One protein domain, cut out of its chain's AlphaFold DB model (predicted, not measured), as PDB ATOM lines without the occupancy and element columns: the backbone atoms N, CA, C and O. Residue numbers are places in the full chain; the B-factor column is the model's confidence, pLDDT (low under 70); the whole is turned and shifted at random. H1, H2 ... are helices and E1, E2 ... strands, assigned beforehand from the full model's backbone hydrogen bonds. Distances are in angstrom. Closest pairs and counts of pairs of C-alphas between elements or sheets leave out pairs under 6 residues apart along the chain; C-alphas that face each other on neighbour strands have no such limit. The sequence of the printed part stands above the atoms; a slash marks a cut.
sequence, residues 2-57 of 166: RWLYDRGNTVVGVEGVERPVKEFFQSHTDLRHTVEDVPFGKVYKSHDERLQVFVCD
ATOM      1  N   ARG A   2     126.661 -59.808 121.284       94.06
ATOM      2  CA  ARG A   2     127.489 -59.055 122.257       94.06
ATOM      3  C   ARG A   2     127.263 -59.417 123.735       94.06
ATOM      4  O   ARG A   2     128.210 -59.717 124.449       94.06
ATOM      5  N   TRP A   3     126.004 -59.466 124.168       95.69
ATOM      6  CA  TRP A   3     125.631 -59.758 125.559       95.69
ATOM      7  C   TRP A   3     126.175 -61.094 126.103       95.69
ATOM      8  O   TRP A   3     126.523 -61.171 127.285       95.69
ATOM      9  N   LEU A   4     126.251 -62.131 125.254       96.62
ATOM     10  CA  LEU A   4     126.825 -63.440 125.601       96.62
ATOM     11  C   LEU A   4     128.354 -63.361 125.673       96.62
ATOM     12  O   LEU A   4     128.951 -63.874 126.620       96.62
ATOM     13  N   TYR A   5     128.969 -62.684 124.704       97.06
ATOM     14  CA  TYR A   5     130.416 -62.492 124.636       97.06
ATOM     15  C   TYR A   5     130.962 -61.752 125.868       97.06
ATOM     16  O   TYR A   5     131.947 -62.198 126.458       97.06
ATOM     17  N   ASP A   6     130.287 -60.687 126.317       96.56
ATOM     18  CA  ASP A   6     130.671 -59.920 127.517       96.56
ATOM     19  C   ASP A   6     130.569 -60.735 128.814       96.56
ATOM     20  O   ASP A   6     131.190 -60.402 129.819       96.56
ATOM     21  N   ARG A   7     129.793 -61.822 128.800       97.25
ATOM     22  CA  ARG A   7     129.663 -62.767 129.920       97.25
ATOM     23  C   ARG A   7     130.713 -63.875 129.898       97.25
ATOM     24  O   ARG A   7     130.604 -64.817 130.672       97.25
ATOM     25  N   GLY A   8     131.709 -63.774 129.020       97.12
ATOM     26  CA  GLY A   8     132.808 -64.734 128.925       97.12
ATOM     27  C   GLY A   8     132.523 -65.942 128.031       97.12
ATOM     28  O   GLY A   8     133.363 -66.830 127.953       97.12
ATOM     29  N   ASN A   9     131.385 -65.982 127.330       97.88
ATOM     30  CA  ASN A   9     131.062 -67.097 126.435       97.88
ATOM     31  C   ASN A   9     131.804 -66.981 125.096       97.88
ATOM     32  O   ASN A   9     132.152 -65.875 124.664       97.88
ATOM     33  N   THR A  10     131.969 -68.120 124.425       97.88
ATOM     34  CA  THR A  10     132.293 -68.194 122.995       97.88
ATOM     35  C   THR A  10     130.991 -68.189 122.195       97.88
ATOM     36  O   THR A  10     130.042 -68.892 122.532       97.88
ATOM     37  N   VAL A  11     130.911 -67.350 121.168       98.06
ATOM     38  CA  VAL A  11     129.703 -67.032 120.411       98.06
ATOM     39  C   VAL A  11     130.014 -67.130 118.927       98.06
ATOM     40  O   VAL A  11     130.896 -66.434 118.423       98.06
ATOM     41  N   VAL A  12     129.236 -67.945 118.223       98.19
ATOM     42  CA  VAL A  12     129.270 -68.040 116.764       98.19
ATOM     43  C   VAL A  12     127.925 -67.589 116.207       98.19
ATOM     44  O   VAL A  12     126.873 -67.990 116.703       98.19
ATOM     45  N   GLY A  13     127.959 -66.719 115.202       97.81
ATOM     46  CA  GLY A  13     126.793 -66.283 114.439       97.81
ATOM     47  C   GLY A  13     126.936 -66.627 112.962       97.81
ATOM     48  O   GLY A  13     128.050 -66.697 112.444       97.81
ATOM     49  N   VAL A  14     125.806 -66.800 112.281       97.94
ATOM     50  CA  VAL A  14     125.726 -66.935 110.823       97.94
ATOM     51  C   VAL A  14     124.733 -65.899 110.310       97.94
ATOM     52  O   VAL A  14     123.625 -65.802 110.828       97.94
ATOM     53  N   GLU A  15     125.134 -65.119 109.314       97.88
ATOM     54  CA  GLU A  15     124.327 -64.059 108.715       97.88
ATOM     55  C   GLU A  15     124.511 -64.066 107.190       97.88
ATOM     56  O   GLU A  15     125.630 -64.095 106.686       97.88
ATOM     57  N   GLY A  16     123.411 -64.026 106.437       96.38
ATOM     58  CA  GLY A  16     123.445 -64.059 104.973       96.38
ATOM     59  C   GLY A  16     123.890 -62.742 104.331       96.38
ATOM     60  O   GLY A  16     124.331 -62.730 103.182       96.38
ATOM     61  N   VAL A  17     123.784 -61.626 105.055       96.38
ATOM     62  CA  VAL A  17     124.057 -60.278 104.548       96.38
ATOM     63  C   VAL A  17     125.244 -59.649 105.279       96.38
ATOM     64  O   VAL A  17     125.218 -59.408 106.477       96.38
ATOM     65  N   GLU A  18     126.293 -59.272 104.545       97.81
ATOM     66  CA  GLU A  18     127.512 -58.718 105.162       97.81
ATOM     67  C   GLU A  18     127.290 -57.383 105.892       97.81
ATOM     68  O   GLU A  18     127.970 -57.084 106.873       97.81
ATOM     69  N   ARG A  19     126.362 -56.553 105.399       98.12
ATOM     70  CA  ARG A  19     126.129 -55.198 105.916       98.12
ATOM     71  C   ARG A  19     125.839 -55.164 107.430       98.12
ATOM     72  O   ARG A  19     126.596 -54.481 108.115       98.12
ATOM     73  N   PRO A  20     124.836 -55.882 107.975       97.50
ATOM     74  CA  PRO A  20     124.573 -55.891 109.416       97.50
ATOM     75  C   PRO A  20     125.752 -56.419 110.241       97.50
ATOM     76  O   PRO A  20     125.974 -55.939 111.349       97.50
ATOM     77  N   VAL A  21     126.556 -57.349 109.709       98.12
ATOM     78  CA  VAL A  21     127.773 -57.812 110.397       98.12
ATOM     79  C   VAL A  21     128.802 -56.688 110.476       98.12
ATOM     80  O   VAL A  21     129.284 -56.378 111.563       98.12
ATOM     81  N   LYS A  22     129.083 -55.999 109.363       97.44
ATOM     82  CA  LYS A  22     129.964 -54.819 109.359       97.44
ATOM     83  C   LYS A  22     129.488 -53.752 110.341       97.44
ATOM     84  O   LYS A  22     130.284 -53.276 111.145       97.44
ATOM     85  N   GLU A  23     128.204 -53.404 110.302       97.75
ATOM     86  CA  GLU A  23     127.597 -52.408 111.194       97.75
ATOM     87  C   GLU A  23     127.693 -52.832 112.670       97.75
ATOM     88  O   GLU A  23     127.992 -52.009 113.539       97.75
ATOM     89  N   PHE A  24     127.525 -54.124 112.967       97.50
ATOM     90  CA  PHE A  24     127.721 -54.666 114.308       97.50
ATOM     91  C   PHE A  24     129.159 -54.451 114.802       97.50
ATOM     92  O   PHE A  24     129.351 -53.907 115.887       97.50
ATOM     93  N   PHE A  25     130.180 -54.809 114.023       96.75
ATOM     94  CA  PHE A  25     131.571 -54.613 114.451       96.75
ATOM     95  C   PHE A  25     131.987 -53.130 114.472       96.75
ATOM     96  O   PHE A  25     132.777 -52.727 115.319       96.75
ATOM     97  N   GLN A  26     131.432 -52.292 113.591       95.75
ATOM     98  CA  GLN A  26     131.688 -50.844 113.580       95.75
ATOM     99  C   GLN A  26     131.065 -50.119 114.779       95.75
ATOM    100  O   GLN A  26     131.665 -49.185 115.310       95.75
ATOM    101  N   SER A  27     129.878 -50.544 115.218       96.12
ATOM    102  CA  SER A  27     129.199 -49.968 116.389       96.12
ATOM    103  C   SER A  27     129.839 -50.375 117.721       96.12
ATOM    104  O   SER A  27     129.688 -49.658 118.709       96.12
ATOM    105  N   HIS A  28     130.611 -51.465 117.751       94.88
ATOM    106  CA  HIS A  28     131.339 -51.942 118.929       94.88
ATOM    107  C   HIS A  28     132.849 -51.755 118.737       94.88
ATOM    108  O   HIS A  28     133.592 -52.712 118.548       94.88
ATOM    109  N   THR A  29     133.306 -50.500 118.766       91.88
ATOM    110  CA  THR A  29     134.717 -50.133 118.499       91.88
ATOM    111  C   THR A  29     135.736 -50.746 119.468       91.88
ATOM    112  O   THR A  29     136.915 -50.860 119.137       91.88
ATOM    113  N   ASP A  30     135.289 -51.169 120.651       93.75
ATOM    114  CA  ASP A  30     136.081 -51.921 121.623       93.75
ATOM    115  C   ASP A  30     136.340 -53.375 121.184       93.75
ATOM    116  O   ASP A  30     137.285 -54.014 121.651       93.75
ATOM    117  N   LEU A  31     135.552 -53.886 120.235       93.88
ATOM    118  CA  LEU A  31     135.659 -55.229 119.690       93.88
ATOM    119  C   LEU A  31     136.561 -55.240 118.448       93.88
ATOM    120  O   LEU A  31     136.126 -55.219 117.292       93.88
ATOM    121  N   ARG A  32     137.872 -55.278 118.703       94.50
ATOM    122  CA  ARG A  32     138.881 -55.482 117.655       94.50
ATOM    123  C   ARG A  32     138.651 -56.814 116.948       94.50
ATOM    124  O   ARG A  32     138.515 -57.841 117.614       94.50
ATOM    125  N   HIS A  33     138.663 -56.785 115.618       96.88
ATOM    126  CA  HIS A  33     138.375 -57.954 114.798       96.88
ATOM    127  C   HIS A  33     139.256 -58.048 113.550       96.88
ATOM    128  O   HIS A  33     139.791 -57.046 113.072       96.88
ATOM    129  N   THR A  34     139.369 -59.262 113.025       97.81
ATOM    130  CA  THR A  34     139.899 -59.575 111.694       97.81
ATOM    131  C   THR A  34     138.771 -60.068 110.792       97.81
ATOM    132  O   THR A  34     137.695 -60.446 111.266       97.81
ATOM    133  N   VAL A  35     139.007 -60.036 109.481       98.19
ATOM    134  CA  VAL A  35     138.111 -60.623 108.479       98.19
ATOM    135  C   VAL A  35     138.922 -61.598 107.643       98.19
ATOM    136  O   VAL A  35     139.985 -61.238 107.141       98.19
ATOM    137  N   GLU A  36     138.420 -62.818 107.505       97.69
ATOM    138  CA  GLU A  36     139.069 -63.903 106.769       97.69
ATOM    139  C   GLU A  36     138.090 -64.514 105.766       97.69
ATOM    140  O   GLU A  36     136.901 -64.661 106.062       97.69
ATOM    141  N   ASP A  37     138.584 -64.893 104.590       97.94
ATOM    142  CA  ASP A  37     137.805 -65.659 103.618       97.94
ATOM    143  C   ASP A  37     137.779 -67.144 104.010       97.94
ATOM    144  O   ASP A  37     138.791 -67.722 104.413       97.94
ATOM    145  N   VAL A  38     136.613 -67.777 103.870       96.00
ATOM    146  CA  VAL A  38     136.407 -69.216 104.090       96.00
ATOM    147  C   VAL A  38     135.723 -69.833 102.863       96.00
ATOM    148  O   VAL A  38     135.078 -69.115 102.102       96.00
ATOM    149  N   PRO A  39     135.797 -71.158 102.634       95.50
ATOM    150  CA  PRO A  39     135.269 -71.769 101.406       95.50
ATOM    151  C   PRO A  39     133.786 -71.496 101.108       95.50
ATOM    152  O   PRO A  39     133.363 -71.586  99.958       95.50
ATOM    153  N   PHE A  40     132.996 -71.170 102.131       95.81
ATOM    154  CA  PHE A  40     131.556 -70.925 102.046       95.81
ATOM    155  C   PHE A  40     131.169 -69.462 102.323       95.81
ATOM    156  O   PHE A  40     129.988 -69.168 102.488       95.81
ATOM    157  N   GLY A  41     132.132 -68.535 102.385       96.88
ATOM    158  CA  GLY A  41     131.866 -67.122 102.650       96.88
ATOM    159  C   GLY A  41     133.057 -66.399 103.268       96.88
ATOM    160  O   GLY A  41     134.191 -66.531 102.822       96.88
ATOM    161  N   LYS A  42     132.802 -65.625 104.314       97.88
ATOM    162  CA  LYS A  42     133.842 -64.959 105.109       97.88
ATOM    163  C   LYS A  42     133.472 -64.994 106.578       97.88
ATOM    164  O   LYS A  42     132.315 -65.230 106.917       97.88
ATOM    165  N   VAL A  43     134.425 -64.726 107.450       98.44
ATOM    166  CA  VAL A  43     134.205 -64.704 108.892       98.44
ATOM    167  C   VAL A  43     134.840 -63.466 109.502       98.44
ATOM    168  O   VAL A  43     135.986 -63.133 109.212       98.44
ATOM    169  N   TYR A  44     134.070 -62.778 110.340       98.38
ATOM    170  CA  TYR A  44     134.549 -61.703 111.200       98.38
ATOM    171  C   TYR A  44     134.868 -62.312 112.562       98.38
ATOM    172  O   TYR A  44     133.982 -62.915 113.167       98.38
ATOM    173  N   LYS A  45     136.103 -62.172 113.045       97.75
ATOM    174  CA  LYS A  45     136.556 -62.789 114.301       97.75
ATOM    175  C   LYS A  45     137.070 -61.739 115.265       97.75
ATOM    176  O   LYS A  45     137.888 -60.915 114.870       97.75
ATOM    177  N   SER A  46     136.639 -61.772 116.524       97.56
ATOM    178  CA  SER A  46     137.314 -61.020 117.583       97.56
ATOM    179  C   SER A  46     138.759 -61.500 117.735       97.56
ATOM    180  O   SER A  46     139.077 -62.649 117.443       97.56
ATOM    181  N   HIS A  47     139.650 -60.633 118.215       95.81
ATOM    182  CA  HIS A  47     141.068 -60.983 118.393       95.81
ATOM    183  C   HIS A  47     141.302 -62.118 119.411       95.81
ATOM    184  O   HIS A  47     142.322 -62.797 119.360       95.81
ATOM    185  N   ASP A  48     140.388 -62.314 120.364       96.06
ATOM    186  CA  ASP A  48     140.409 -63.452 121.294       96.06
ATOM    187  C   ASP A  48     139.672 -64.687 120.744       96.06
ATOM    188  O   ASP A  48     139.485 -65.661 121.466       96.06
ATOM    189  N   GLU A  49     139.212 -64.616 119.491       95.56
ATOM    190  CA  GLU A  49     138.480 -65.636 118.732       95.56
ATOM    191  C   GLU A  49     137.165 -66.124 119.355       95.56
ATOM    192  O   GLU A  49     136.493 -66.979 118.776       95.56
ATOM    193  N   ARG A  50     136.744 -65.551 120.491       97.06
ATOM    194  CA  ARG A  50     135.506 -65.929 121.182       97.06
ATOM    195  C   ARG A  50     134.251 -65.407 120.501       97.06
ATOM    196  O   ARG A  50     133.181 -65.916 120.799       97.06
ATOM    197  N   LEU A  51     134.322 -64.398 119.637       98.06
ATOM    198  CA  LEU A  51     133.191 -63.972 118.816       98.06
ATOM    199  C   LEU A  51     133.531 -64.160 117.347       98.06
ATOM    200  O   LEU A  51     134.423 -63.495 116.826       98.06
ATOM    201  N   GLN A  52     132.780 -65.025 116.678       98.06
ATOM    202  CA  GLN A  52     132.927 -65.283 115.252       98.06
ATOM    203  C   GLN A  52     131.580 -65.092 114.565       98.06
ATOM    204  O   GLN A  52     130.566 -65.612 115.023       98.06
ATOM    205  N   VAL A  53     131.544 -64.338 113.471       98.31
ATOM    206  CA  VAL A  53     130.326 -64.152 112.677       98.31
ATOM    207  C   VAL A  53     130.626 -64.509 111.233       98.31
ATOM    208  O   VAL A  53     131.355 -63.791 110.544       98.31
ATOM    209  N   PHE A  54     130.081 -65.637 110.792       98.31
ATOM    210  CA  PHE A  54     130.163 -66.093 109.415       98.31
ATOM    211  C   PHE A  54     129.157 -65.328 108.565       98.31
ATOM    212  O   PHE A  54     127.968 -65.282 108.873       98.31
ATOM    213  N   VAL A  55     129.646 -64.733 107.485       98.50
ATOM    214  CA  VAL A  55     128.822 -64.119 106.453       98.50
ATOM    215  C   VAL A  55     128.686 -65.114 105.309       98.50
ATOM    216  O   VAL A  55     129.591 -65.235 104.475       98.50
ATOM    217  N   CYS A  56     127.584 -65.856 105.306       97.81
ATOM    218  CA  CYS A  56     127.303 -66.914 104.341       97.81
ATOM    219  C   CYS A  56     125.818 -67.296 104.325       97.81
ATOM    220  O   CYS A  56     125.057 -66.991 105.241       97.81
ATOM    221  N   ASP A  57     125.410 -68.019 103.283       96.75
ATOM    222  CA  ASP A  57     124.148 -68.756 103.303       96.75
ATOM    223  C   ASP A  57     124.301 -69.969 104.230       96.75
ATOM    224  O   ASP A  57     125.087 -70.879 103.948       96.75
TER     225      ASP A  57
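AT A GLANCE: This is residues 2 to 57 of the 166 residues of an uncharacterized protein of Scylla olivacea (UniProt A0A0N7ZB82). One twisted sheet of four strands, E1, E4, E3 and E2 from edge to edge, has helix H2 packed lengthwise over one face, over its inner strands, while the other face is bare of named helices. The short helix H1 sits near one end of the strands E1 and E4. The printed part has 56 residues, with two named helices and four named strands in the order H1, E1, H2, E2, E3, E4; the sheet is mixed and the class is mixed, helices and strands. The whole is compact, with a radius of gyration of the C-alphas of 10.6 A, and the C-alphas span 29 by 19 by 16 A.

IN THESE COORDINATES: H1 is residues 2 to 5, beginning at C-alpha 2 at (127.489, -59.055, 122.257). E1 is residues 11 to 15, 13.2 A from first to last C-alpha. H2 is residues 18 to 27, 14.3 A long, from C-alpha 18 at (127.512, -58.718, 105.162). E2 is residues 33 to 38, 15.7 A long, and E3 is residues 41 to 46, 17.0 A long. E4 is residues 51 to 55, 13.1 A long, ending at C-alpha 55 at (128.822, -64.119, 106.453).

HOW THE PARTS SIT: H1 only grazes the sheet, with its residues 2 to 5; its closest C-alphas to E1 are those of Tyr 5 and Val 11, 6.2 A apart. H1 and H2 are apart. The edge strand E1 is parallel to E4, at 15 degrees, with N 13 and O 52 within hydrogen-bond range at 2.8 A. H2 is on the sheet at a height over the sheet of 9.7 A. It lies over E4 and, only just, over E3, with 3 of its C-alphas falling on E3. It runs along the strands, at 9 degrees to E4 on the local plane. The closest C-alphas of H2 and E4 are those of Glu 18 and Val 55, 5.7 A apart. E1, H2 and E2 form a split strand-helix-strand unit, two strands running the same way with E4 and E3 between them in the sheet, and its crossover is right-handed. H2 on one face of the sheet gives two layers, one of helix and one of strands. E2, E3 and E4 form a meander, each strand the antiparallel neighbour of the one before. In the hairpin of E2 and E3, at 155 degrees, N 43 and O 36 are 2.8 A apart, within hydrogen-bond range. In the hairpin of E3 and E4, at 162 degrees, N 46 and O 51 are within that range at 2.8 A. In H2 every O i to N i+4 pair is within hydrogen-bond range; H1 is too short for such a pair.

THE WHOLE: The two C-alphas farthest apart are those of Arg 7 and Pro 39, 30.4 A. The sheet is twisted, its C-alphas lying up to 4.5 A off its best plane. The printed part has no cut, and the five links between named elements are tight. The mean pLDDT of the printed part is 96.9, and no printed residue is under 70.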